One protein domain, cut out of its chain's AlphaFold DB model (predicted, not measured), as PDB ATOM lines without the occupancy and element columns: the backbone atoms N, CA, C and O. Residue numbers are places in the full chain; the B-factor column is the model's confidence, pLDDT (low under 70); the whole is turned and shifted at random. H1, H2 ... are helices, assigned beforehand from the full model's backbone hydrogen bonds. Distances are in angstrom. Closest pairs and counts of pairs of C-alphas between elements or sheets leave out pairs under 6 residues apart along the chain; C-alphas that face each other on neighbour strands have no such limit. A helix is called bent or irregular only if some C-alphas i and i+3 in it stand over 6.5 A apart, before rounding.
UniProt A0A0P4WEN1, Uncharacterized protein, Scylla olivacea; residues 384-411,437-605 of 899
ATOM      1  N   TRP A 384      81.442  42.842  87.901       91.12
ATOM      2  CA  TRP A 384      80.393  42.009  87.303       91.12
ATOM      3  C   TRP A 384      80.054  40.751  88.123       91.12
ATOM      4  O   TRP A 384      78.990  40.172  87.935       91.12
ATOM      5  N   ALA A 385      80.944  40.330  89.029       88.81
ATOM      6  CA  ALA A 385      80.777  39.157  89.891       88.81
ATOM      7  C   ALA A 385      80.793  39.491  91.400       88.81
ATOM      8  O   ALA A 385      80.971  38.596  92.227       88.81
ATOM      9  N   MET A 386      80.652  40.769  91.768       91.06
ATOM     10  CA  MET A 386      80.547  41.213  93.164       91.06
ATOM     11  C   MET A 386      79.100  41.164  93.671       91.06
ATOM     12  O   MET A 386      78.155  41.240  92.889       91.06
ATOM     13  N   GLU A 387      78.915  41.117  94.993       92.12
ATOM     14  CA  GLU A 387      77.607  41.408  95.593       92.12
ATOM     15  C   GLU A 387      77.187  42.872  95.349       92.12
ATOM     16  O   GLU A 387      78.060  43.747  95.307       92.12
ATOM     17  N   PRO A 388      75.875  43.181  95.269       91.50
ATOM     18  CA  PRO A 388      75.387  44.513  94.899       91.50
ATOM     19  C   PRO A 388      75.941  45.671  95.740       91.50
ATOM     20  O   PRO A 388      76.244  46.725  95.191       91.50
ATOM     21  N   GLN A 389      76.135  45.498  97.055       90.81
ATOM     22  CA  GLN A 389      76.695  46.561  97.903       90.81
ATOM     23  C   GLN A 389      78.155  46.878  97.532       90.81
ATOM     24  O   GLN A 389      78.518  48.041  97.371       90.81
ATOM     25  N   MET A 390      78.979  45.843  97.346       93.38
ATOM     26  CA  MET A 390      80.387  45.977  96.961       93.38
ATOM     27  C   MET A 390      80.531  46.466  95.510       93.38
ATOM     28  O   MET A 390      81.406  47.284  95.222       93.38
ATOM     29  N   GLN A 391      79.643  46.027  94.611       94.00
ATOM     30  CA  GLN A 391      79.541  46.552  93.249       94.00
ATOM     31  C   GLN A 391      79.242  48.056  93.285       94.00
ATOM     32  O   GLN A 391      80.039  48.833  92.767       94.00
ATOM     33  N   ASN A 392      78.177  48.482  93.971       94.12
ATOM     34  CA  ASN A 392      77.801  49.894  94.093       94.12
ATOM     35  C   ASN A 392      78.940  50.744  94.678       94.12
ATOM     36  O   ASN A 392      79.281  51.774  94.105       94.12
ATOM     37  N   PHE A 393      79.587  50.300  95.761       96.06
ATOM     38  CA  PHE A 393      80.730  51.018  96.341       96.06
ATOM     39  C   PHE A 393      81.908  51.121  95.361       96.06
ATOM     40  O   PHE A 393      82.541  52.169  95.283       96.06
ATOM     41  N   THR A 394      82.186  50.075  94.576       96.25
ATOM     42  CA  THR A 394      83.252  50.101  93.560       96.25
ATOM     43  C   THR A 394      82.922  51.063  92.413       96.25
ATOM     44  O   THR A 394      83.790  51.809  91.968       96.25
ATOM     45  N   ILE A 395      81.673  51.068  91.944       95.50
ATOM     46  CA  ILE A 395      81.222  51.898  90.820       95.50
ATOM     47  C   ILE A 395      81.147  53.371  91.225       95.50
ATOM     48  O   ILE A 395      81.740  54.207  90.547       95.50
ATOM     49  N   GLU A 396      80.527  53.700  92.360       95.12
ATOM     50  CA  GLU A 396      80.494  55.083  92.844       95.12
ATOM     51  C   GLU A 396      81.894  55.585  93.225       95.12
ATOM     52  O   GLU A 396      82.197  56.746  92.973       95.12
ATOM     53  N   ALA A 397      82.803  54.736  93.725       96.88
ATOM     54  CA  ALA A 397      84.201  55.128  93.931       96.88
ATOM     55  C   ALA A 397      84.897  55.521  92.615       96.88
ATOM     56  O   ALA A 397      85.653  56.492  92.587       96.88
ATOM     57  N   ILE A 398      84.625  54.808  91.517       96.31
ATOM     58  CA  ILE A 398      85.139  55.151  90.184       96.31
ATOM     59  C   ILE A 398      84.546  56.476  89.689       96.31
ATOM     60  O   ILE A 398      85.304  57.351  89.276       96.31
ATOM     61  N   VAL A 399      83.219  56.637  89.746       94.38
ATOM     62  CA  VAL A 399      82.521  57.862  89.306       94.38
ATOM     63  C   VAL A 399      83.009  59.077  90.101       94.38
ATOM     64  O   VAL A 399      83.395  60.089  89.521       94.38
ATOM     65  N   SER A 400      83.068  58.946  91.427       92.88
ATOM     66  CA  SER A 400      83.505  59.990  92.356       92.88
ATOM     67  C   SER A 400      84.962  60.402  92.102       92.88
ATOM     68  O   SER A 400      85.257  61.591  92.020       92.88
ATOM     69  N   LEU A 401      85.866  59.442  91.848       93.75
ATOM     70  CA  LEU A 401      87.242  59.741  91.433       93.75
ATOM     71  C   LEU A 401      87.320  60.450  90.077       93.75
ATOM     72  O   LEU A 401      88.099  61.387  89.939       93.75
ATOM     73  N   LEU A 402      86.547  60.029  89.072       92.88
ATOM     74  CA  LEU A 402      86.548  60.688  87.762       92.88
ATOM     75  C   LEU A 402      86.083  62.151  87.862       92.88
ATOM     76  O   LEU A 402      86.685  63.024  87.236       92.88
ATOM     77  N   ASN A 403      85.087  62.443  88.700       89.38
ATOM     78  CA  ASN A 403      84.572  63.803  88.875       89.38
ATOM     79  C   ASN A 403      85.603  64.781  89.490       89.38
ATOM     80  O   ASN A 403      85.543  65.973  89.199       89.38
ATOM     81  N   GLU A 404      86.621  64.306  90.224       87.00
ATOM     82  CA  GLU A 404      87.716  65.150  90.757       87.00
ATOM     83  C   GLU A 404      88.545  65.870  89.667       87.00
ATOM     84  O   GLU A 404      89.291  66.804  89.963       87.00
ATOM     85  N   ALA A 405      88.411  65.498  88.385       84.00
ATOM     86  CA  ALA A 405      89.007  66.252  87.276       84.00
ATOM     87  C   ALA A 405      88.430  67.678  87.120       84.00
ATOM     88  O   ALA A 405      89.105  68.552  86.573       84.00
ATOM     89  N   GLN A 406      87.211  67.925  87.612       75.38
ATOM     90  CA  GLN A 406      86.568  69.239  87.659       75.38
ATOM     91  C   GLN A 406      86.015  69.477  89.078       75.38
ATOM     92  O   GLN A 406      84.834  69.232  89.321       75.38
ATOM     93  N   PRO A 407      86.855  69.936  90.030       57.34
ATOM     94  CA  PRO A 407      86.452  70.076  91.427       57.34
ATOM     95  C   PRO A 407      85.285  71.059  91.608       57.34
ATOM     96  O   PRO A 407      85.143  72.043  90.874       57.34
ATOM     97  N   TYR A 408      84.458  70.789  92.623       48.12
ATOM     98  CA  TYR A 408      83.283  71.588  92.977       48.12
ATOM     99  C   TYR A 408      83.658  73.059  93.228       48.12
ATOM    100  O   TYR A 408      84.248  73.395  94.250       48.12
ATOM    101  N   GLY A 409      83.298  73.935  92.286       46.12
ATOM    102  CA  GLY A 409      83.541  75.381  92.363       46.12
ATOM    103  C   GLY A 409      83.657  76.078  91.001       46.12
ATOM    104  O   GLY A 409      83.239  77.227  90.862       46.12
ATOM    105  N   ASP A 410      84.149  75.389  89.963       43.69
ATOM    106  CA  ASP A 410      84.419  76.021  88.654       43.69
ATOM    107  C   ASP A 410      83.161  76.256  87.782       43.69
ATOM    108  O   ASP A 410      83.210  77.013  86.812       43.69
ATOM    109  N   LYS A 411      82.010  75.655  88.126       42.09
ATOM    110  CA  LYS A 411      80.760  75.707  87.335       42.09
ATOM    111  C   LYS A 411      79.567  76.342  88.066       42.09
ATOM    112  O   LYS A 411      78.528  75.720  88.196       42.09
ATOM    113  N   PRO A 437      93.479  72.259  94.487       61.94
ATOM    114  CA  PRO A 437      92.672  71.876  93.320       61.94
ATOM    115  C   PRO A 437      93.522  71.230  92.208       61.94
ATOM    116  O   PRO A 437      93.015  70.483  91.376       61.94
ATOM    117  N   GLU A 438      94.829  71.488  92.220       65.25
ATOM    118  CA  GLU A 438      95.856  70.840  91.406       65.25
ATOM    119  C   GLU A 438      96.087  69.362  91.783       65.25
ATOM    120  O   GLU A 438      96.174  68.499  90.908       65.25
ATOM    121  N   GLU A 439      96.148  69.031  93.073       67.50
ATOM    122  CA  GLU A 439      96.293  67.648  93.547       67.50
ATOM    123  C   GLU A 439      94.992  66.844  93.412       67.50
ATOM    124  O   GLU A 439      95.045  65.663  93.059       67.50
ATOM    125  N   ALA A 440      93.835  67.487  93.608       69.50
ATOM    126  CA  ALA A 440      92.517  66.889  93.386       69.50
ATOM    127  C   ALA A 440      92.353  66.401  91.931       69.50
ATOM    128  O   ALA A 440      92.071  65.227  91.696       69.50
ATOM    129  N   ARG A 441      92.678  67.247  90.940       78.69
ATOM    130  CA  ARG A 441      92.634  66.888  89.505       78.69
ATOM    131  C   ARG A 441      93.442  65.631  89.176       78.69
ATOM    132  O   ARG A 441      92.984  64.774  88.412       78.69
ATOM    133  N   LEU A 442      94.626  65.486  89.776       82.81
ATOM    134  CA  LEU A 442      95.491  64.313  89.604       82.81
ATOM    135  C   LEU A 442      94.943  63.037  90.264       82.81
ATOM    136  O   LEU A 442      95.388  61.947  89.898       82.81
ATOM    137  N   LEU A 443      93.979  63.136  91.184       86.31
ATOM    138  CA  LEU A 443      93.310  61.985  91.794       86.31
ATOM    139  C   LEU A 443      92.465  61.205  90.772       86.31
ATOM    140  O   LEU A 443      92.382  59.979  90.853       86.31
ATOM    141  N   SER A 444      91.925  61.886  89.755       90.62
ATOM    142  CA  SER A 444      91.035  61.289  88.746       90.62
ATOM    143  C   SER A 444      91.650  60.153  87.919       90.62
ATOM    144  O   SER A 444      90.939  59.249  87.470       90.62
ATOM    145  N   ARG A 445      92.988  60.096  87.818       89.44
ATOM    146  CA  ARG A 445      93.710  58.953  87.226       89.44
ATOM    147  C   ARG A 445      93.390  57.623  87.913       89.44
ATOM    148  O   ARG A 445      93.438  56.584  87.263       89.44
ATOM    149  N   TYR A 446      93.080  57.640  89.213       90.88
ATOM    150  CA  TYR A 446      92.764  56.429  89.964       90.88
ATOM    151  C   TYR A 446      91.427  55.835  89.500       90.88
ATOM    152  O   TYR A 446      91.333  54.617  89.381       90.88
ATOM    153  N   GLY A 447      90.444  56.663  89.122       94.19
ATOM    154  CA  GLY A 447      89.201  56.201  88.491       94.19
ATOM    155  C   GLY A 447      89.465  55.504  87.151       94.19
ATOM    156  O   GLY A 447      88.990  54.392  86.925       94.19
ATOM    157  N   VAL A 448      90.324  56.091  86.307       93.25
ATOM    158  CA  VAL A 448      90.765  55.478  85.039       93.25
ATOM    159  C   VAL A 448      91.489  54.143  85.266       93.25
ATOM    160  O   VAL A 448      91.201  53.159  84.583       93.25
ATOM    161  N   TRP A 449      92.402  54.068  86.239       91.50
ATOM    162  CA  TRP A 449      93.113  52.828  86.568       91.50
ATOM    163  C   TRP A 449      92.184  51.743  87.134       91.50
ATOM    164  O   TRP A 449      92.362  50.573  86.793       91.50
ATOM    165  N   LEU A 450      91.163  52.098  87.922       94.06
ATOM    166  CA  LEU A 450      90.141  51.155  88.389       94.06
ATOM    167  C   LEU A 450      89.277  50.615  87.235       94.06
ATOM    168  O   LEU A 450      89.099  49.401  87.154       94.06
ATOM    169  N   ILE A 451      88.816  51.460  86.299       93.81
ATOM    170  CA  ILE A 451      88.082  51.000  85.099       93.81
ATOM    171  C   ILE A 451      88.907  49.969  84.325       93.81
ATOM    172  O   ILE A 451      88.422  48.883  84.008       93.81
ATOM    173  N   VAL A 452      90.169  50.291  84.047       90.50
ATOM    174  CA  VAL A 452      91.029  49.481  83.176       90.50
ATOM    175  C   VAL A 452      91.516  48.197  83.863       90.50
ATOM    176  O   VAL A 452      91.758  47.204  83.181       90.50
ATOM    177  N   SER A 453      91.639  48.179  85.197       87.62
ATOM    178  CA  SER A 453      92.069  46.988  85.952       87.62
ATOM    179  C   SER A 453      90.926  46.076  86.416       87.62
ATOM    180  O   SER A 453      91.155  44.874  86.557       87.62
ATOM    181  N   LEU A 454      89.713  46.603  86.636       91.38
ATOM    182  CA  LEU A 454      88.586  45.851  87.209       91.38
ATOM    183  C   LEU A 454      87.398  45.680  86.243       91.38
ATOM    184  O   LEU A 454      86.763  44.621  86.232       91.38
ATOM    185  N   CYS A 455      87.097  46.688  85.421       92.69
ATOM    186  CA  CYS A 455      85.861  46.789  84.632       92.69
ATOM    187  C   CYS A 455      86.037  46.364  83.161       92.69
ATOM    188  O   CYS A 455      85.421  46.949  82.271       92.69
ATOM    189  N   ALA A 456      86.885  45.376  82.863       90.88
ATOM    190  CA  ALA A 456      87.023  44.850  81.501       90.88
ATOM    191  C   ALA A 456      85.685  44.232  81.017       90.88
ATOM    192  O   ALA A 456      85.125  43.414  81.751       90.88
ATOM    193  N   PRO A 457      85.153  44.597  79.834       89.31
ATOM    194  CA  PRO A 457      83.821  44.168  79.399       89.31
ATOM    195  C   PRO A 457      83.754  42.665  79.083       89.31
ATOM    196  O   PRO A 457      84.675  42.083  78.508       89.31
ATOM    197  N   THR A 458      82.631  42.038  79.431       88.44
ATOM    198  CA  THR A 458      82.331  40.607  79.234       88.44
ATOM    199  C   THR A 458      80.912  40.431  78.680       88.44
ATOM    200  O   THR A 458      80.117  41.358  78.749       88.44
ATOM    201  N   SER A 459      80.548  39.243  78.180       84.31
ATOM    202  CA  SER A 459      79.175  38.955  77.709       84.31
ATOM    203  C   SER A 459      78.081  39.147  78.766       84.31
ATOM    204  O   SER A 459      76.913  39.290  78.418       84.31
ATOM    205  N   ASP A 460      78.476  39.127  80.039       85.25
ATOM    206  CA  ASP A 460      77.595  39.078  81.204       85.25
ATOM    207  C   ASP A 460      77.632  40.421  81.976       85.25
ATOM    208  O   ASP A 460      77.205  40.505  83.126       85.25
ATOM    209  N   THR A 461      78.196  41.472  81.365       90.12
ATOM    210  CA  THR A 461      78.331  42.816  81.947       90.12
ATOM    211  C   THR A 461      76.967  43.530  81.990       90.12
ATOM    212  O   THR A 461      76.349  43.697  80.937       90.12
ATOM    213  N   PRO A 462      76.485  43.995  83.162       91.00
ATOM    214  CA  PRO A 462      75.207  44.703  83.256       91.00
ATOM    215  C   PRO A 462      75.224  46.029  82.472       91.00
ATOM    216  O   PRO A 462      76.111  46.860  82.713       91.00
ATOM    217  N   PRO A 463      74.268  46.264  81.552       91.12
ATOM    218  CA  PRO A 463      74.285  47.438  80.683       91.12
ATOM    219  C   PRO A 463      74.087  48.748  81.452       91.12
ATOM    220  O   PRO A 463      74.670  49.757  81.070       91.12
ATOM    221  N   GLU A 464      73.340  48.743  82.558       91.75
ATOM    222  CA  GLU A 464      73.079  49.931  83.378       91.75
ATOM    223  C   GLU A 464      74.347  50.408  84.094       91.75
ATOM    224  O   GLU A 464      74.672  51.597  84.121       91.75
ATOM    225  N   VAL A 465      75.105  49.453  84.640       92.44
ATOM    226  CA  VAL A 465      76.365  49.713  85.344       92.44
ATOM    227  C   VAL A 465      77.448  50.151  84.356       92.44
ATOM    228  O   VAL A 465      78.181  51.106  84.620       92.44
ATOM    229  N   LEU A 466      77.519  49.503  83.188       94.25
ATOM    230  CA  LEU A 466      78.426  49.904  82.114       94.25
ATOM    231  C   LEU A 466      78.073  51.293  81.560       94.25
ATOM    232  O   LEU A 466      78.972  52.111  81.381       94.25
ATOM    233  N   GLY A 467      76.788  51.590  81.355       93.31
ATOM    234  CA  GLY A 467      76.311  52.900  80.906       93.31
ATOM    235  C   GLY A 467      76.645  54.020  81.894       93.31
ATOM    236  O   GLY A 467      77.087  55.094  81.486       93.31
ATOM    237  N   ARG A 468      76.538  53.754  83.202       94.00
ATOM    238  CA  ARG A 468      76.949  54.691  84.261       94.00
ATOM    239  C   ARG A 468      78.455  54.976  84.241       94.00
ATOM    240  O   ARG A 468      78.858  56.139  84.299       94.00
ATOM    241  N   LEU A 469      79.287  53.940  84.089       95.12
ATOM    242  CA  LEU A 469      80.742  54.093  83.943       95.12
ATOM    243  C   LEU A 469      81.129  54.846  82.663       95.12
ATOM    244  O   LEU A 469      81.986  55.728  82.708       95.12
ATOM    245  N   LEU A 470      80.491  54.530  81.533       93.44
ATOM    246  CA  LEU A 470      80.708  55.219  80.258       93.44
ATOM    247  C   LEU A 470      80.320  56.694  80.347       93.44
ATOM    248  O   LEU A 470      81.071  57.548  79.885       93.44
ATOM    249  N   ALA A 471      79.197  57.015  80.988       92.19
ATOM    250  CA  ALA A 471      78.772  58.393  81.186       92.19
ATOM    251  C   ALA A 471      79.757  59.203  82.043       92.19
ATOM    252  O   ALA A 471      80.107  60.323  81.665       92.19
ATOM    253  N   ALA A 472      80.244  58.630  83.150       93.50
ATOM    254  CA  ALA A 472      81.271  59.253  83.987       93.50
ATOM    255  C   ALA A 472      82.595  59.444  83.230       93.50
ATOM    256  O   ALA A 472      83.223  60.500  83.313       93.50
ATOM    257  N   LEU A 473      83.001  58.454  82.428       93.50
ATOM    258  CA  LEU A 473      84.200  58.542  81.602       93.50
ATOM    259  C   LEU A 473      84.065  59.630  80.524       93.50
ATOM    260  O   LEU A 473      84.962  60.456  80.373       93.50
ATOM    261  N   CYS A 474      82.935  59.695  79.822       90.88
ATOM    262  CA  CYS A 474      82.652  60.743  78.840       90.88
ATOM    263  C   CYS A 474      82.581  62.144  79.476       90.88
ATOM    264  O   CYS A 474      82.997  63.121  78.852       90.88
ATOM    265  N   HIS A 475      82.119  62.260  80.727       89.19
ATOM    266  CA  HIS A 475      82.232  63.500  81.498       89.19
ATOM    267  C   HIS A 475      83.699  63.858  81.799       89.19
ATOM    268  O   HIS A 475      84.105  64.994  81.562       89.19
ATOM    269  N   TRP A 476      84.517  62.894  82.233       91.56
ATOM    270  CA  TRP A 476      85.949  63.090  82.499       91.56
ATOM    271  C   TRP A 476      86.750  63.498  81.250       91.56
ATOM    272  O   TRP A 476      87.630  64.357  81.335       91.56
ATOM    273  N   TYR A 477      86.421  62.953  80.074       90.38
ATOM    274  CA  TYR A 477      86.993  63.392  78.794       90.38
ATOM    275  C   TYR A 477      86.742  64.892  78.548       90.38
ATOM    276  O   TYR A 477      87.690  65.620  78.244       90.38
ATOM    277  N   ASN A 478      85.503  65.354  78.764       86.69
ATOM    278  CA  ASN A 478      85.105  66.761  78.638       86.69
ATOM    279  C   ASN A 478      85.807  67.646  79.687       86.69
ATOM    280  O   ASN A 478      86.407  68.662  79.347       86.69
ATOM    281  N   ALA A 479      85.806  67.227  80.957       85.75
ATOM    282  CA  ALA A 479      86.463  67.938  82.056       85.75
ATOM    283  C   ALA A 479      87.973  68.132  81.821       85.75
ATOM    284  O   ALA A 479      88.503  69.220  82.044       85.75
ATOM    285  N   THR A 480      88.666  67.099  81.329       86.94
ATOM    286  CA  THR A 480      90.117  67.149  81.074       86.94
ATOM    287  C   THR A 480      90.501  67.993  79.858       86.94
ATOM    288  O   THR A 480      91.567  68.614  79.872       86.94
ATOM    289  N   GLN A 481      89.637  68.092  78.839       80.56
ATOM    290  CA  GLN A 481      89.927  68.865  77.627       80.56
ATOM    291  C   GLN A 481      90.149  70.360  77.913       80.56
ATOM    292  O   GLN A 481      91.012  70.972  77.279       80.56
ATOM    293  N   TYR A 482      89.425  70.938  78.877       74.44
ATOM    294  CA  TYR A 482      89.485  72.369  79.218       74.44
ATOM    295  C   TYR A 482      90.484  72.725  80.334       74.44
ATOM    296  O   TYR A 482      90.526  73.877  80.768       74.44
ATOM    297  N   LEU A 483      91.295  71.772  80.809       76.75
ATOM    298  CA  LEU A 483      92.356  72.059  81.779       76.75
ATOM    299  C   LEU A 483      93.437  72.990  81.182       76.75
ATOM    300  O   LEU A 483      93.690  72.928  79.976       76.75
ATOM    301  N   PRO A 484      94.104  73.822  82.009       74.00
ATOM    302  CA  PRO A 484      95.251  74.623  81.576       74.00
ATOM    303  C   PRO A 484      96.407  73.741  81.080       74.00
ATOM    304  O   PRO A 484      96.510  72.565  81.437       74.00
ATOM    305  N   ASP A 485      97.275  74.307  80.235       65.44
ATOM    306  CA  ASP A 485      98.314  73.579  79.482       65.44
ATOM    307  C   ASP A 485      99.565  73.221  80.314       65.44
ATOM    308  O   ASP A 485     100.711  73.517  79.973       65.44
ATOM    309  N   ASP A 486      99.316  72.556  81.439       75.81
ATOM    310  CA  ASP A 486     100.307  72.158  82.429       75.81
ATOM    311  C   ASP A 486     100.749  70.691  82.287       75.81
ATOM    312  O   ASP A 486     100.135  69.845  81.621       75.81
ATOM    313  N   GLN A 487     101.812  70.341  83.021       74.44
ATOM    314  CA  GLN A 487     102.302  68.963  83.143       74.44
ATOM    315  C   GLN A 487     101.211  67.990  83.644       74.44
ATOM    316  O   GLN A 487     101.260  66.794  83.343       74.44
ATOM    317  N   GLN A 488     100.206  68.492  84.371       71.25
ATOM    318  CA  GLN A 488      99.058  67.717  84.846       71.25
ATOM    319  C   GLN A 488      98.121  67.312  83.704       71.25
ATOM    320  O   GLN A 488      97.868  66.118  83.540       71.25
ATOM    321  N   ARG A 489      97.690  68.263  82.859       78.69
ATOM    322  CA  ARG A 489      96.900  67.988  81.644       78.69
ATOM    323  C   ARG A 489      97.620  66.978  80.758       78.69
ATOM    324  O   ARG A 489      97.051  65.950  80.417       78.69
ATOM    325  N   THR A 490      98.913  67.198  80.512       78.88
ATOM    326  CA  THR A 490      99.773  66.269  79.751       78.88
ATOM    327  C   THR A 490      99.769  64.847  80.336       78.88
ATOM    328  O   THR A 490      99.835  63.860  79.600       78.88
ATOM    329  N   SER A 491      99.686  64.720  81.662       80.69
ATOM    330  CA  SER A 491      99.685  63.431  82.361       80.69
ATOM    331  C   SER A 491      98.322  62.729  82.326       80.69
ATOM    332  O   SER A 491      98.291  61.502  82.277       80.69
ATOM    333  N   LEU A 492      97.214  63.479  82.316       85.50
ATOM    334  CA  LEU A 492      95.855  62.934  82.187       85.50
ATOM    335  C   LEU A 492      95.510  62.594  80.727       85.50
ATOM    336  O   LEU A 492      95.007  61.504  80.466       85.50
ATOM    337  N   GLU A 493      95.869  63.450  79.764       85.12
ATOM    338  CA  GLU A 493      95.695  63.194  78.322       85.12
ATOM    339  C   GLU A 493      96.405  61.907  77.875       85.12
ATOM    340  O   GLU A 493      95.856  61.127  77.096       85.12
ATOM    341  N   ARG A 494      97.584  61.602  78.437       85.75
ATOM    342  CA  ARG A 494      98.263  60.318  78.193       85.75
ATOM    343  C   ARG A 494      97.421  59.099  78.566       85.75
ATOM    344  O   ARG A 494      97.551  58.072  77.913       85.75
ATOM    345  N   LEU A 495      96.545  59.179  79.570       87.69
ATOM    346  CA  LEU A 495      95.717  58.037  79.971       87.69
ATOM    347  C   LEU A 495      94.663  57.680  78.909       87.69
ATOM    348  O   LEU A 495      94.306  56.506  78.776       87.69
ATOM    349  N   LYS A 496      94.210  58.673  78.123       89.62
ATOM    350  CA  LYS A 496      93.254  58.491  77.018       89.62
ATOM    351  C   LYS A 496      93.814  57.545  75.953       89.62
ATOM    352  O   LYS A 496      93.133  56.605  75.548       89.62
ATOM    353  N   SER A 497      95.067  57.751  75.544       85.31
ATOM    354  CA  SER A 497      95.735  56.947  74.510       85.31
ATOM    355  C   SER A 497      96.458  55.706  75.049       85.31
ATOM    356  O   SER A 497      96.466  54.677  74.379       85.31
ATOM    357  N   GLU A 498      97.036  55.764  76.253       85.56
ATOM    358  CA  GLU A 498      97.824  54.664  76.832       85.56
ATOM    359  C   GLU A 498      96.948  53.524  77.388       85.56
ATOM    360  O   GLU A 498      97.357  52.364  77.343       85.56
ATOM    361  N   TYR A 499      95.729  53.829  77.864       86.94
ATOM    362  CA  TYR A 499      94.842  52.846  78.504       86.94
ATOM    363  C   TYR A 499      93.414  52.830  77.942       86.94
ATOM    364  O   TYR A 499      92.911  51.770  77.565       86.94
ATOM    365  N   LEU A 500      92.748  53.988  77.885       91.06
ATOM    366  CA  LEU A 500      91.299  54.053  77.649       91.06
ATOM    367  C   LEU A 500      90.890  53.691  76.215       91.06
ATOM    368  O   LEU A 500      89.857  53.052  76.039       91.06
ATOM    369  N   HIS A 501      91.703  54.022  75.207       87.69
ATOM    370  CA  HIS A 501      91.418  53.714  73.800       87.69
ATOM    371  C   HIS A 501      91.117  52.220  73.558       87.69
ATOM    372  O   HIS A 501      90.142  51.885  72.888       87.69
ATOM    373  N   ASN A 502      91.905  51.310  74.146       88.00
ATOM    374  CA  ASN A 502      91.688  49.864  73.999       88.00
ATOM    375  C   ASN A 502      90.401  49.405  74.704       88.00
ATOM    376  O   ASN A 502      89.619  48.648  74.135       88.00
ATOM    377  N   TRP A 503      90.157  49.902  75.922       92.31
ATOM    378  CA  TRP A 503      88.959  49.570  76.697       92.31
ATOM    379  C   TRP A 503      87.680  50.050  75.992       92.31
ATOM    380  O   TRP A 503      86.736  49.277  75.834       92.31
ATOM    381  N   LEU A 504      87.679  51.286  75.478       91.50
ATOM    382  CA  LEU A 504      86.575  51.852  74.700       91.50
ATOM    383  C   LEU A 504      86.333  51.078  73.401       91.50
ATOM    384  O   LEU A 504      85.184  50.769  73.092       91.50
ATOM    385  N   GLN A 505      87.384  50.693  72.670       88.62
ATOM    386  CA  GLN A 505      87.225  49.827  71.499       88.62
ATOM    387  C   GLN A 505      86.517  48.506  71.844       88.62
ATOM    388  O   GLN A 505      85.655  48.062  71.086       88.62
ATOM    389  N   ASP A 506      86.890  47.855  72.945       90.19
ATOM    390  CA  ASP A 506      86.326  46.556  73.319       90.19
ATOM    391  C   ASP A 506      84.894  46.677  73.861       90.19
ATOM    392  O   ASP A 506      84.067  45.804  73.585       90.19
ATOM    393  N   VAL A 507      84.547  47.799  74.501       91.38
ATOM    394  CA  VAL A 507      83.150  48.171  74.775       91.38
ATOM    395  C   VAL A 507      82.369  48.364  73.472       91.38
ATOM    396  O   VAL A 507      81.339  47.719  73.295       91.38
ATOM    397  N   CYS A 508      82.858  49.157  72.515       89.19
ATOM    398  CA  CYS A 508      82.161  49.392  71.244       89.19
ATOM    399  C   CYS A 508      81.952  48.110  70.416       89.19
ATOM    400  O   CYS A 508      80.959  48.002  69.699       89.19
ATOM    401  N   LYS A 509      82.845  47.115  70.534       88.81
ATOM    402  CA  LYS A 509      82.706  45.789  69.895       88.81
ATOM    403  C   LYS A 509      81.675  44.877  70.575       88.81
ATOM    404  O   LYS A 509      81.203  43.943  69.933       88.81
ATOM    405  N   SER A 510      81.374  45.089  71.859       91.81
ATOM    406  CA  SER A 510      80.579  44.161  72.687       91.81
ATOM    407  C   SER A 510      79.215  44.715  73.116       91.81
ATOM    408  O   SER A 510      78.239  43.972  73.130       91.81
ATOM    409  N   HIS A 511      79.130  46.013  73.406       92.94
ATOM    410  CA  HIS A 511      77.967  46.699  73.978       92.94
ATOM    411  C   HIS A 511      77.641  47.988  73.201       92.94
ATOM    412  O   HIS A 511      77.391  49.040  73.788       92.94
ATOM    413  N   PHE A 512      77.662  47.915  71.864       91.69
ATOM    414  CA  PHE A 512      77.493  49.070  70.969       91.69
ATOM    415  C   PHE A 512      76.249  49.920  71.284       91.69
ATOM    416  O   PHE A 512      76.330  51.144  71.313       91.69
ATOM    417  N   GLU A 513      75.118  49.277  71.587       92.50
ATOM    418  CA  GLU A 513      73.861  49.961  71.925       92.50
ATOM    419  C   GLU A 513      73.957  50.766  73.238       92.50
ATOM    420  O   GLU A 513      73.422  51.868  73.322       92.50
ATOM    421  N   VAL A 514      74.707  50.274  74.235       92.69
ATOM    422  CA  VAL A 514      74.958  50.999  75.498       92.69
ATOM    423  C   VAL A 514      75.853  52.212  75.240       92.69
ATOM    424  O   VAL A 514      75.572  53.301  75.731       92.69
ATOM    425  N   PHE A 515      76.896  52.051  74.417       92.44
ATOM    426  CA  PHE A 515      77.773  53.157  74.026       92.44
ATOM    427  C   PHE A 515      77.007  54.260  73.282       92.44
ATOM    428  O   PHE A 515      77.137  55.427  73.638       92.44
ATOM    429  N   VAL A 516      76.160  53.901  72.308       92.44
ATOM    430  CA  VAL A 516      75.284  54.853  71.601       92.44
ATOM    431  C   VAL A 516      74.308  55.532  72.570       92.44
ATOM    432  O   VAL A 516      74.195  56.755  72.547       92.44
ATOM    433  N   GLY A 517      73.676  54.777  73.478       91.19
ATOM    434  CA  GLY A 517      72.756  55.310  74.492       91.19
ATOM    435  C   GLY A 517      73.374  56.368  75.419       91.19
ATOM    436  O   GLY A 517      72.696  57.316  75.813       91.19
ATOM    437  N   CYS A 518      74.673  56.270  75.716       91.38
ATOM    438  CA  CYS A 518      75.416  57.262  76.506       91.38
ATOM    439  C   CYS A 518      75.759  58.566  75.752       91.38
ATOM    440  O   CYS A 518      76.300  59.490  76.372       91.38
ATOM    441  N   LEU A 519      75.492  58.634  74.441       91.75
ATOM    442  CA  LEU A 519      75.771  59.777  73.558       91.75
ATOM    443  C   LEU A 519      74.503  60.478  73.043       91.75
ATOM    444  O   LEU A 519      74.606  61.434  72.275       91.75
ATOM    445  N   MET A 520      73.322  60.012  73.447       92.00
ATOM    446  CA  MET A 520      72.029  60.621  73.117       92.00
ATOM    447  C   MET A 520      71.860  61.983  73.822       92.00
ATOM    448  O   MET A 520      72.458  62.180  74.883       92.00
ATOM    449  N   PRO A 521      71.027  62.905  73.298       89.50
ATOM    450  CA  PRO A 521      70.672  64.146  74.001       89.50
ATOM    451  C   PRO A 521      69.981  63.890  75.347       89.50
ATOM    452  O   PRO A 521      70.275  64.562  76.335       89.50
ATOM    453  N   HIS A 522      69.133  62.859  75.413       88.88
ATOM    454  CA  HIS A 522      68.427  62.431  76.622       88.88
ATOM    455  C   HIS A 522      68.889  61.027  77.017       88.88
ATOM    456  O   HIS A 522      68.191  60.047  76.762       88.88
ATOM    457  N   PRO A 523      70.080  60.879  77.623       87.88
ATOM    458  CA  PRO A 523      70.541  59.572  78.057       87.88
ATOM    459  C   PRO A 523      69.597  59.000  79.124       87.88
ATOM    460  O   PRO A 523      68.983  59.727  79.914       87.88
ATOM    461  N   VAL A 524      69.508  57.673  79.156       86.38
ATOM    462  CA  VAL A 524      68.809  56.902  80.196       86.38
ATOM    463  C   VAL A 524      69.330  57.247  81.597       86.38
ATOM    464  O   VAL A 524      70.494  57.604  81.760       86.38
ATOM    465  N   GLU A 525      68.475  57.134  82.618       85.75
ATOM    466  CA  GLU A 525      68.720  57.662  83.973       85.75
ATOM    467  C   GLU A 525      70.088  57.274  84.563       85.75
ATOM    468  O   GLU A 525      70.820  58.137  85.039       85.75
ATOM    469  N   HIS A 526      70.499  56.006  84.454       86.44
ATOM    470  CA  HIS A 526      71.790  55.544  84.980       86.44
ATOM    471  C   HIS A 526      73.012  56.202  84.301       86.44
ATOM    472  O   HIS A 526      74.082  56.264  84.909       86.44
ATOM    473  N   ALA A 527      72.855  56.715  83.075       87.81
ATOM    474  CA  ALA A 527      73.868  57.420  82.291       87.81
ATOM    475  C   ALA A 527      73.784  58.963  82.419       87.81
ATOM    476  O   ALA A 527      74.579  59.681  81.802       87.81
ATOM    477  N   ARG A 528      72.876  59.494  83.251       88.50
ATOM    478  CA  ARG A 528      72.844  60.912  83.653       88.50
ATOM    479  C   ARG A 528      73.874  61.138  84.760       88.50
ATOM    480  O   ARG A 528      73.573  61.033  85.944       88.50
ATOM    481  N   VAL A 529      75.128  61.357  84.355       84.31
ATOM    482  CA  VAL A 529      76.282  61.484  85.261       84.31
ATOM    483  C   VAL A 529      77.150  62.678  84.880       84.31
ATOM    484  O   VAL A 529      77.583  62.781  83.723       84.31
ATOM    485  N   GLY A 530      77.459  63.517  85.873       75.25
ATOM    486  CA  GLY A 530      78.453  64.580  85.785       75.25
ATOM    487  C   GLY A 530      77.913  65.907  85.251       75.25
ATOM    488  O   GLY A 530      77.188  65.961  84.253       75.25
ATOM    489  N   GLY A 531      78.354  67.011  85.854       74.69
ATOM    490  CA  GLY A 531      78.163  68.363  85.328       74.69
ATOM    491  C   GLY A 531      76.718  68.840  85.445       74.69
ATOM    492  O   GLY A 531      76.237  69.083  86.546       74.69
ATOM    493  N   HIS A 532      76.022  69.008  84.315       75.06
ATOM    494  CA  HIS A 532      74.653  69.538  84.314       75.06
ATOM    495  C   HIS A 532      73.622  68.601  84.961       75.06
ATOM    496  O   HIS A 532      72.551  69.068  85.325       75.06
ATOM    497  N   TRP A 533      73.916  67.303  85.116       81.31
ATOM    498  CA  TRP A 533      73.009  66.360  85.787       81.31
ATOM    499  C   TRP A 533      73.028  66.508  87.313       81.31
ATOM    500  O   TRP A 533      72.041  66.188  87.966       81.31
ATOM    501  N   ASP A 534      74.120  67.040  87.867       73.31
ATOM    502  CA  ASP A 534      74.317  67.230  89.308       73.31
ATOM    503  C   ASP A 534      73.916  68.651  89.772       73.31
ATOM    504  O   ASP A 534      74.155  69.033  90.920       73.31
ATOM    505  N   ALA A 535      73.331  69.458  88.878       71.00
ATOM    506  CA  ALA A 535      73.033  70.875  89.076       71.00
ATOM    507  C   ALA A 535      71.620  71.251  88.594       71.00
ATOM    508  O   ALA A 535      71.018  70.574  87.765       71.00
ATOM    509  N   LEU A 536      71.094  72.379  89.084       73.69
ATOM    510  CA  LEU A 536      69.839  72.960  88.594       73.69
ATOM    511  C   LEU A 536      70.087  73.707  87.273       73.69
ATOM    512  O   LEU A 536      70.336  74.912  87.272       73.69
ATOM    513  N   ALA A 537      70.041  72.969  86.165       77.94
ATOM    514  CA  ALA A 537      70.200  73.465  84.797       77.94
ATOM    515  C   ALA A 537      68.842  73.598  84.071       77.94
ATOM    516  O   ALA A 537      67.843  73.010  84.491       77.94
ATOM    517  N   THR A 538      68.777  74.372  82.982       83.88
ATOM    518  CA  THR A 538      67.598  74.386  82.093       83.88
ATOM    519  C   THR A 538      67.656  73.253  81.061       83.88
ATOM    520  O   THR A 538      68.724  72.701  80.793       83.88
ATOM    521  N   ARG A 539      66.520  72.927  80.417       81.25
ATOM    522  CA  ARG A 539      66.489  71.969  79.290       81.25
ATOM    523  C   ARG A 539      67.441  72.411  78.164       81.25
ATOM    524  O   ARG A 539      68.200  71.591  77.656       81.25
ATOM    525  N   THR A 540      67.524  73.717  77.895       83.62
ATOM    526  CA  THR A 540      68.492  74.308  76.961       83.62
ATOM    527  C   THR A 540      69.952  74.068  77.375       83.62
ATOM    528  O   THR A 540      70.772  73.691  76.539       83.62
ATOM    529  N   ASP A 541      70.293  74.249  78.656       83.25
ATOM    530  CA  ASP A 541      71.658  74.040  79.170       83.25
ATOM    531  C   ASP A 541      72.090  72.567  79.098       83.25
ATOM    532  O   ASP A 541      73.243  72.280  78.759       83.25
ATOM    533  N   HIS A 542      71.168  71.634  79.376       85.12
ATOM    534  CA  HIS A 542      71.405  70.197  79.221       85.12
ATOM    535  C   HIS A 542      71.818  69.859  77.780       85.12
ATOM    536  O   HIS A 542      72.860  69.230  77.578       85.12
ATOM    537  N   ILE A 543      71.071  70.344  76.778       88.19
ATOM    538  CA  ILE A 543      71.408  70.127  75.362       88.19
ATOM    539  C   ILE A 543      72.722  70.831  74.988       88.19
ATOM    540  O   ILE A 543      73.585  70.202  74.378       88.19
ATOM    541  N   LYS A 544      72.947  72.091  75.391       85.00
ATOM    542  CA  LYS A 544      74.189  72.831  75.071       85.00
ATOM    543  C   LYS A 544      75.453  72.138  75.606       85.00
ATOM    544  O   LYS A 544      76.384  71.873  74.846       85.00
ATOM    545  N   GLU A 545      75.501  71.816  76.898       83.69
ATOM    546  CA  GLU A 545      76.670  71.168  77.524       83.69
ATOM    547  C   GLU A 545      76.790  69.685  77.115       83.69
ATOM    548  O   GLU A 545      77.900  69.165  76.985       83.69
ATOM    549  N   GLY A 546      75.673  69.004  76.840       88.25
ATOM    550  CA  GLY A 546      75.678  67.645  76.297       88.25
ATOM    551  C   GLY A 546      76.245  67.582  74.874       88.25
ATOM    552  O   GLY A 546      77.078  66.722  74.578       88.25
ATOM    553  N   PHE A 547      75.890  68.546  74.023       88.88
ATOM    554  CA  PHE A 547      76.417  68.660  72.664       88.88
ATOM    555  C   PHE A 547      77.910  69.028  72.658       88.88
ATOM    556  O   PHE A 547      78.686  68.458  71.889       88.88
ATOM    557  N   ASN A 548      78.357  69.892  73.579       85.44
ATOM    558  CA  ASN A 548      79.787  70.143  73.800       85.44
ATOM    559  C   ASN A 548      80.538  68.862  74.222       85.44
ATOM    560  O   ASN A 548      81.635  68.601  73.727       85.44
ATOM    561  N   ARG A 549      79.934  68.013  75.065       86.75
ATOM    562  CA  ARG A 549      80.494  66.701  75.440       86.75
ATOM    563  C   ARG A 549      80.529  65.711  74.266       86.75
ATOM    564  O   ARG A 549      81.492  64.953  74.175       86.75
ATOM    565  N   LEU A 550      79.567  65.734  73.337       89.44
ATOM    566  CA  LEU A 550      79.681  64.985  72.074       89.44
ATOM    567  C   LEU A 550      80.866  65.502  71.239       89.44
ATOM    568  O   LEU A 550      81.710  64.712  70.819       89.44
ATOM    569  N   PHE A 551      80.975  66.824  71.063       85.25
ATOM    570  CA  PHE A 551      82.075  67.468  70.335       85.25
ATOM    571  C   PHE A 551      83.459  67.126  70.929       85.25
ATOM    572  O   PHE A 551      84.401  66.852  70.185       85.25
ATOM    573  N   CYS A 552      83.579  67.046  72.258       85.50
ATOM    574  CA  CYS A 552      84.785  66.563  72.938       85.50
ATOM    575  C   CYS A 552      85.201  65.160  72.457       85.50
ATOM    576  O   CYS A 552      86.332  64.955  72.011       85.50
ATOM    577  N   LEU A 553      84.284  64.191  72.500       86.12
ATOM    578  CA  LEU A 553      84.563  62.793  72.144       86.12
ATOM    579  C   LEU A 553      84.881  62.629  70.651       86.12
ATOM    580  O   LEU A 553      85.708  61.795  70.276       86.12
ATOM    581  N   VAL A 554      84.278  63.476  69.815       84.50
ATOM    582  CA  VAL A 554      84.588  63.613  68.387       84.50
ATOM    583  C   VAL A 554      86.044  64.059  68.165       84.50
ATOM    584  O   VAL A 554      86.724  63.472  67.327       84.50
ATOM    585  N   THR A 555      86.593  64.981  68.972       81.00
ATOM    586  CA  THR A 555      88.031  65.351  68.902       81.00
ATOM    587  C   THR A 555      89.010  64.249  69.351       81.00
ATOM    588  O   THR A 555      90.221  64.433  69.252       81.00
ATOM    589  N   HIS A 556      88.509  63.103  69.825       81.31
ATOM    590  CA  HIS A 556      89.305  61.961  70.289       81.31
ATOM    591  C   HIS A 556      89.090  60.676  69.455       81.31
ATOM    592  O   HIS A 556      89.403  59.586  69.932       81.31
ATOM    593  N   GLU A 557      88.562  60.791  68.227       80.69
ATOM    594  CA  GLU A 557      88.317  59.675  67.284       80.69
ATOM    595  C   GLU A 557      87.350  58.582  67.811       80.69
ATOM    596  O   GLU A 557      87.306  57.466  67.294       80.69
ATOM    597  N   LEU A 558      86.542  58.885  68.837       81.69
ATOM    598  CA  LEU A 558      85.645  57.906  69.477       81.69
ATOM    599  C   LEU A 558      84.301  57.721  68.750       81.69
ATOM    600  O   LEU A 558      83.585  56.753  69.011       81.69
ATOM    601  N   VAL A 559      83.947  58.638  67.847       87.44
ATOM    602  CA  VAL A 559      82.680  58.633  67.103       87.44
ATOM    603  C   VAL A 559      82.938  58.175  65.669       87.44
ATOM    604  O   VAL A 559      83.415  58.936  64.834       87.44
ATOM    605  N   SER A 560      82.620  56.914  65.378       89.06
ATOM    606  CA  SER A 560      82.663  56.378  64.012       89.06
ATOM    607  C   SER A 560      81.413  56.768  63.216       89.06
ATOM    608  O   SER A 560      80.386  57.116  63.796       89.06
ATOM    609  N   LEU A 561      81.455  56.631  61.886       89.06
ATOM    610  CA  LEU A 561      80.319  56.930  60.998       89.06
ATOM    611  C   LEU A 561      79.027  56.177  61.394       89.06
ATOM    612  O   LEU A 561      77.935  56.726  61.310       89.06
ATOM    613  N   GLN A 562      79.145  54.949  61.914       90.38
ATOM    614  CA  GLN A 562      78.005  54.158  62.404       90.38
ATOM    615  C   GLN A 562      77.402  54.709  63.712       90.38
ATOM    616  O   GLN A 562      76.209  54.536  63.963       90.38
ATOM    617  N   VAL A 563      78.215  55.345  64.562       91.44
ATOM    618  CA  VAL A 563      77.740  56.056  65.761       91.44
ATOM    619  C   VAL A 563      77.111  57.383  65.339       91.44
ATOM    620  O   VAL A 563      76.009  57.698  65.774       91.44
ATOM    621  N   TRP A 564      77.774  58.116  64.442       91.50
ATOM    622  CA  TRP A 564      77.325  59.393  63.888       91.50
ATOM    623  C   TRP A 564      75.921  59.314  63.272       91.50
ATOM    624  O   TRP A 564      75.025  60.034  63.713       91.50
ATOM    625  N   ASP A 565      75.697  58.368  62.354       90.81
ATOM    626  CA  ASP A 565      74.408  58.164  61.672       90.81
ATOM    627  C   ASP A 565      73.245  57.811  62.612       90.81
ATOM    628  O   ASP A 565      72.081  57.988  62.250       90.81
ATOM    629  N   ARG A 566      73.538  57.310  63.818       91.19
ATOM    630  CA  ARG A 566      72.535  57.014  64.851       91.19
ATOM    631  C   ARG A 566      72.338  58.175  65.821       91.19
ATOM    632  O   ARG A 566      71.207  58.475  66.184       91.19
ATOM    633  N   VAL A 567      73.421  58.814  66.254       93.19
ATOM    634  CA  VAL A 567      73.407  59.833  67.313       93.19
ATOM    635  C   VAL A 567      72.971  61.197  66.770       93.19
ATOM    636  O   VAL A 567      72.086  61.824  67.350       93.19
ATOM    637  N   MET A 568      73.521  61.649  65.638       92.88
ATOM    638  CA  MET A 568      73.286  63.008  65.129       92.88
ATOM    639  C   MET A 568      71.817  63.336  64.771       92.88
ATOM    640  O   MET A 568      71.396  64.455  65.074       92.88
ATOM    641  N   PRO A 569      70.991  62.410  64.226       93.38
ATOM    642  CA  PRO A 569      69.551  62.637  64.046       93.38
ATOM    643  C   PRO A 569      68.830  63.098  65.320       93.38
ATOM    644  O   PRO A 569      68.026  64.023  65.280       93.38
ATOM    645  N   HIS A 570      69.148  62.488  66.464       93.81
ATOM    646  CA  HIS A 570      68.502  62.799  67.740       93.81
ATOM    647  C   HIS A 570      68.957  64.159  68.285       93.81
ATOM    648  O   HIS A 570      68.150  64.900  68.837       93.81
ATOM    649  N   TRP A 571      70.227  64.529  68.078       93.38
ATOM    650  CA  TRP A 571      70.718  65.865  68.433       93.38
ATOM    651  C   TRP A 571      70.082  66.971  67.594       93.38
ATOM    652  O   TRP A 571      69.732  68.006  68.155       93.38
ATOM    653  N   MET A 572      69.886  66.767  66.288       93.31
ATOM    654  CA  MET A 572      69.184  67.753  65.457       93.31
ATOM    655  C   MET A 572      67.722  67.939  65.891       93.31
ATOM    656  O   MET A 572      67.259  69.076  65.940       93.31
ATOM    657  N   GLU A 573      67.035  66.861  66.282       93.31
ATOM    658  CA  GLU A 573      65.669  66.931  66.816       93.31
ATOM    659  C   GLU A 573      65.602  67.682  68.158       93.31
ATOM    660  O   GLU A 573      64.820  68.618  68.307       93.31
ATOM    661  N   ALA A 574      66.485  67.359  69.110       91.75
ATOM    662  CA  ALA A 574      66.550  68.062  70.393       91.75
ATOM    663  C   ALA A 574      66.884  69.561  70.220       91.75
ATOM    664  O   ALA A 574      66.310  70.417  70.892       91.75
ATOM    665  N   ILE A 575      67.770  69.908  69.279       91.31
ATOM    666  CA  ILE A 575      68.092  71.307  68.936       91.31
ATOM    667  C   ILE A 575      66.895  72.022  68.276       91.31
ATOM    668  O   ILE A 575      66.731  73.231  68.462       91.31
ATOM    669  N   HIS A 576      66.047  71.303  67.533       90.44
ATOM    670  CA  HIS A 576      64.820  71.848  66.951       90.44
ATOM    671  C   HIS A 576      63.775  72.165  68.028       90.44
ATOM    672  O   HIS A 576      63.324  73.312  68.112       90.44
ATOM    673  N   ASN A 577      63.451  71.187  68.876       89.75
ATOM    674  CA  ASN A 577      62.309  71.258  69.790       89.75
ATOM    675  C   ASN A 577      62.610  72.009  71.101       89.75
ATOM    676  O   ASN A 577      61.712  72.626  71.674       89.75
ATOM    677  N   GLU A 578      63.856  71.975  71.592       88.50
ATOM    678  CA  GLU A 578      64.172  72.359  72.981       88.50
ATOM    679  C   GLU A 578      64.966  73.655  73.115       88.50
ATOM    680  O   GLU A 578      64.998  74.236  74.199       88.50
ATOM    681  N   ILE A 579      65.608  74.116  72.036       88.69
ATOM    682  CA  ILE A 579      66.399  75.349  72.043       88.69
ATOM    683  C   ILE A 579      65.589  76.479  71.393       88.69
ATOM    684  O   ILE A 579      65.331  76.413  70.184       88.69
ATOM    685  N   PRO A 580      65.219  77.533  72.155       88.62
ATOM    686  CA  PRO A 580      64.543  78.710  71.617       88.62
ATOM    687  C   PRO A 580      65.343  79.352  70.485       88.62
ATOM    688  O   PRO A 580      66.573  79.395  70.531       88.62
ATOM    689  N   GLU A 581      64.657  79.901  69.483       84.56
ATOM    690  CA  GLU A 581      65.311  80.410  68.266       84.56
ATOM    691  C   GLU A 581      66.344  81.510  68.564       84.56
ATOM    692  O   GLU A 581      67.399  81.548  67.936       84.56
ATOM    693  N   GLU A 582      66.077  82.333  69.586       86.19
ATOM    694  CA  GLU A 582      66.965  83.389  70.096       86.19
ATOM    695  C   GLU A 582      68.303  82.857  70.655       86.19
ATOM    696  O   GLU A 582      69.286  83.594  70.692       86.19
ATOM    697  N   GLU A 583      68.364  81.585  71.063       85.38
ATOM    698  CA  GLU A 583      69.546  80.952  71.667       85.38
ATOM    699  C   GLU A 583      70.295  80.003  70.713       85.38
ATOM    700  O   GLU A 583      71.437  79.624  70.991       85.38
ATOM    701  N   ARG A 584      69.701  79.619  69.570       85.44
ATOM    702  CA  ARG A 584      70.322  78.671  68.620       85.44
ATOM    703  C   ARG A 584      71.646  79.187  68.042       85.44
ATOM    704  O   ARG A 584      72.540  78.385  67.766       85.44
ATOM    705  N   ASP A 585      71.813  80.506  67.912       85.94
ATOM    706  CA  ASP A 585      73.054  81.136  67.426       85.94
ATOM    707  C   ASP A 585      74.274  80.861  68.338       85.94
ATOM    708  O   ASP A 585      75.411  80.934  67.871       85.94
ATOM    709  N   GLU A 586      74.085  80.467  69.606       85.62
ATOM    710  CA  GLU A 586      75.199  80.058  70.478       85.62
ATOM    711  C   GLU A 586      75.842  78.735  70.021       85.62
ATOM    712  O   GLU A 586      77.065  78.581  70.083       85.62
ATOM    713  N   LEU A 587      75.049  77.798  69.482       85.31
ATOM    714  CA  LEU A 587      75.557  76.525  68.954       85.31
ATOM    715  C   LEU A 587      76.257  76.667  67.599       85.31
ATOM    716  O   LEU A 587      76.992  75.762  67.199       85.31
ATOM    717  N   LYS A 588      76.081  77.799  66.903       87.94
ATOM    718  CA  LYS A 588      76.624  78.081  65.563       87.94
ATOM    719  C   LYS A 588      78.105  77.726  65.430       87.94
ATOM    720  O   LYS A 588      78.508  77.144  64.427       87.94
ATOM    721  N   ILE A 589      78.921  78.058  66.434       85.56
ATOM    722  CA  ILE A 589      80.375  77.829  66.407       85.56
ATOM    723  C   ILE A 589      80.710  76.337  66.551       85.56
ATOM    724  O   ILE A 589      81.601  75.850  65.855       85.56
ATOM    725  N   THR A 590      80.015  75.610  67.429       84.00
ATOM    726  CA  THR A 590      80.243  74.172  67.649       84.00
ATOM    727  C   THR A 590      79.716  73.351  66.472       84.00
ATOM    728  O   THR A 590      80.433  72.491  65.970       84.00
ATOM    729  N   LEU A 591      78.517  73.668  65.967       88.19
ATOM    730  CA  LEU A 591      77.922  73.012  64.798       88.19
ATOM    731  C   LEU A 591      78.757  73.211  63.525       88.19
ATOM    732  O   LEU A 591      79.025  72.228  62.841       88.19
ATOM    733  N   ASN A 592      79.235  74.432  63.233       86.75
ATOM    734  CA  ASN A 592      80.131  74.656  62.088       86.75
ATOM    735  C   ASN A 592      81.402  73.798  62.203       86.75
ATOM    736  O   ASN A 592      81.697  73.033  61.296       86.75
ATOM    737  N   LYS A 593      82.115  73.844  63.340       85.38
ATOM    738  CA  LYS A 593      83.346  73.050  63.545       85.38
ATOM    739  C   LYS A 593      83.143  71.536  63.446       85.38
ATOM    740  O   LYS A 593      84.107  70.816  63.211       85.38
ATOM    741  N   LEU A 594      81.928  71.057  63.705       85.62
ATOM    742  CA  LEU A 594      81.588  69.640  63.670       85.62
ATOM    743  C   LEU A 594      81.225  69.165  62.254       85.62
ATOM    744  O   LEU A 594      81.611  68.061  61.880       85.62
ATOM    745  N   LEU A 595      80.514  70.002  61.488       86.88
ATOM    746  CA  LEU A 595      79.946  69.689  60.166       86.88
ATOM    747  C   LEU A 595      80.789  70.184  58.970       86.88
ATOM    748  O   LEU A 595      80.463  69.877  57.825       86.88
ATOM    749  N   ASP A 596      81.860  70.939  59.218       82.00
ATOM    750  CA  ASP A 596      82.846  71.372  58.217       82.00
ATOM    751  C   ASP A 596      83.591  70.159  57.617       82.00
ATOM    752  O   ASP A 596      84.245  69.404  58.338       82.00
ATOM    753  N   SER A 597      83.498  69.958  56.298       70.94
ATOM    754  CA  SER A 597      84.092  68.802  55.602       70.94
ATOM    755  C   SER A 597      85.618  68.806  55.534       70.94
ATOM    756  O   SER A 597      86.216  67.769  55.257       70.94
ATOM    757  N   ASP A 598      86.242  69.960  55.756       70.81
ATOM    758  CA  ASP A 598      87.671  70.177  55.540       70.81
ATOM    759  C   ASP A 598      88.414  70.288  56.884       70.81
ATOM    760  O   ASP A 598      89.601  69.960  56.972       70.81
ATOM    761  N   MET A 599      87.713  70.728  57.938       73.06
ATOM    762  CA  MET A 599      88.263  71.008  59.270       73.06
ATOM    763  C   MET A 599      87.697  70.136  60.405       73.06
ATOM    764  O   MET A 599      88.224  70.205  61.521       73.06
ATOM    765  N   SER A 600      86.652  69.326  60.179       78.94
ATOM    766  CA  SER A 600      86.094  68.458  61.229       78.94
ATOM    767  C   SER A 600      87.060  67.323  61.614       78.94
ATOM    768  O   SER A 600      87.576  66.616  60.742       78.94
ATOM    769  N   PRO A 601      87.285  67.069  62.919       74.00
ATOM    770  CA  PRO A 601      88.213  66.037  63.393       74.00
ATOM    771  C   PRO A 601      87.719  64.601  63.142       74.00
ATOM    772  O   PRO A 601      88.455  63.657  63.411       74.00
ATOM    773  N   LEU A 602      86.499  64.421  62.619       80.25
ATOM    774  CA  LEU A 602      85.977  63.118  62.191       80.25
ATOM    775  C   LEU A 602      86.714  62.553  60.965       80.25
ATOM    776  O   LEU A 602      86.692  61.343  60.746       80.25
ATOM    777  N   GLY A 603      87.332  63.411  60.142       79.31
ATOM    778  CA  GLY A 603      87.977  63.000  58.887       79.31
ATOM    779  C   GLY A 603      87.008  62.427  57.840       79.31
ATOM    780  O   GLY A 603      87.442  61.725  56.927       79.31
ATOM    781  N   PHE A 604      85.707  62.689  57.994       86.81
ATOM    782  CA  PHE A 604      84.654  62.277  57.066       86.81
ATOM    783  C   PHE A 604      84.630  63.192  55.840       86.81
ATOM    784  O   PHE A 604      84.780  64.405  55.973       86.81
ATOM    785  N   ASP A 605      84.366  62.635  54.656       86.50
ATOM    786  CA  ASP A 605      84.060  63.462  53.486       86.50
ATOM    787  C   ASP A 605      82.668  64.126  53.593       86.50
ATOM    788  O   ASP A 605      81.840  63.776  54.438       86.50
TER     789      ASP A 605
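What this domain is: This is residues 384 to 411 and 437 to 605 of the 899 residues of an uncharacterized protein of Scylla olivacea (UniProt A0A0P4WEN1). Two groups of helices meet in the middle, where the long helix H4 crosses H8 almost at a right angle. In the first group H1, H3 and H4 stand in a triangle as a small up-and-down bundle with H2 and the bent helix H5 beside it; in the second H8 and H9 fold back on each other as a hairpin, with H6, H7 and H10 round it. The printed part has 197 residues with ten named helices, H1 to H10 in order along the chain, and no named strand; the class is all helix. It is compact, with a radius of gyration of the C-alphas of 16.7 A, and rounded, spanning 48 by 38 by 34 A.

Where its parts are: H1, residues 388 to 403, begins at C-alpha 388 at (75.387, 44.513, 94.899) and is 22.2 A long from first to last C-alpha. After the cut come H2, residues 437 to 443, and H3, residues 445 to 454. H4, residues 463 to 481, is 26.7 A long and begins at C-alpha 463 at (74.285, 47.438, 80.683). H5, residues 487 to 510, was assigned as one helix by its hydrogen bonds but is bent, with C-alphas 498 and 501 7.2 A apart. Its arms are H5a, residues 487 to 498, 16.3 A long, and H5b, residues 501 to 510, 14.5 A long; their lines stand at a steep tilt of 37 degrees, only just past shallow. H6 holds residues 512 to 517 and H7 residues 531 to 534. H8, residues 539 to 554, is 22.7 A long. H9, residues 561 to 578, is 25.3 A long and has a kink of 28 degrees near residue 568; it is neither bent nor irregular, but only just, with C-alphas 566 and 569 6.4 A apart. H10, residues 588 to 595, ends at C-alpha 595 at (79.946, 69.689, 60.166).

How they stand to each other: In the bundle of H1, H3 and H4, each helix runs against the one before it. H1 touches H3 with residues 397 to 402 alone, at a shallow tilt of 34.9 degrees, only just short of steep; the closest C-alphas, those of Ile 398 and Gly 447, are 4.5 A apart. H1 touches H4 at a shallow tilt of 15 degrees, the same way, with the C-alphas of Val 399 and Ala 472 closest at 5.6 A. H3 and H4 are near each other. H2 touches H5a, closest at the C-alphas of Leu 442 and Gln 488, 6.9 A. H4 and H5a, a helical hairpin, only just touch, with 3 pairs of C-alphas within 8 A, closest at Thr 480 and Arg 489, 6.9 A. H4 touches H8 about perpendicular, at 80 degrees, with the C-alphas of Asn 478 and Arg 549 5.6 A apart. H4 also touches H6, closest at the C-alphas of Gly 467 and Val 514, 5.9 A. H5b is close to H6 but not clearly touching, with the C-alphas of Cys 508 and Phe 515 6.4 A apart. H8 and H9, a helical hairpin, touch at a shallow tilt of 19 degrees, opposite ways, closest at the C-alphas of Thr 540 and Glu 578, 6.2 A. H7 touches H8, closest at the C-alphas of His 532 and His 542, 6.1 A. H10 only just touches H8, with 3 pairs of C-alphas within 8 A, closest at Phe 551 and Leu 594, 7.0 A. H1 and H9 are apart. Every O i to N i+4 pair is within hydrogen-bond range in H1, H3, H4, H5b, H6, H8 and H10; the counts are 2 of 3 in H2, 5 of 8 in H5a and 11 of 14 in H9, and H7 is too short for such a pair.

The domain as a whole: The C-alphas of Ala 385 and Glu 582, the two farthest apart, are 50.4 A from each other. Residues 412 to 436 are not printed, and C-alphas 411 and 437 are 13.9 A apart across the cut. The link from H6 to H7, residues 518 to 530, is long. The mean pLDDT of the printed part is 85.8, and residues 407 to 411, 437 to 440 and 485 are under 70.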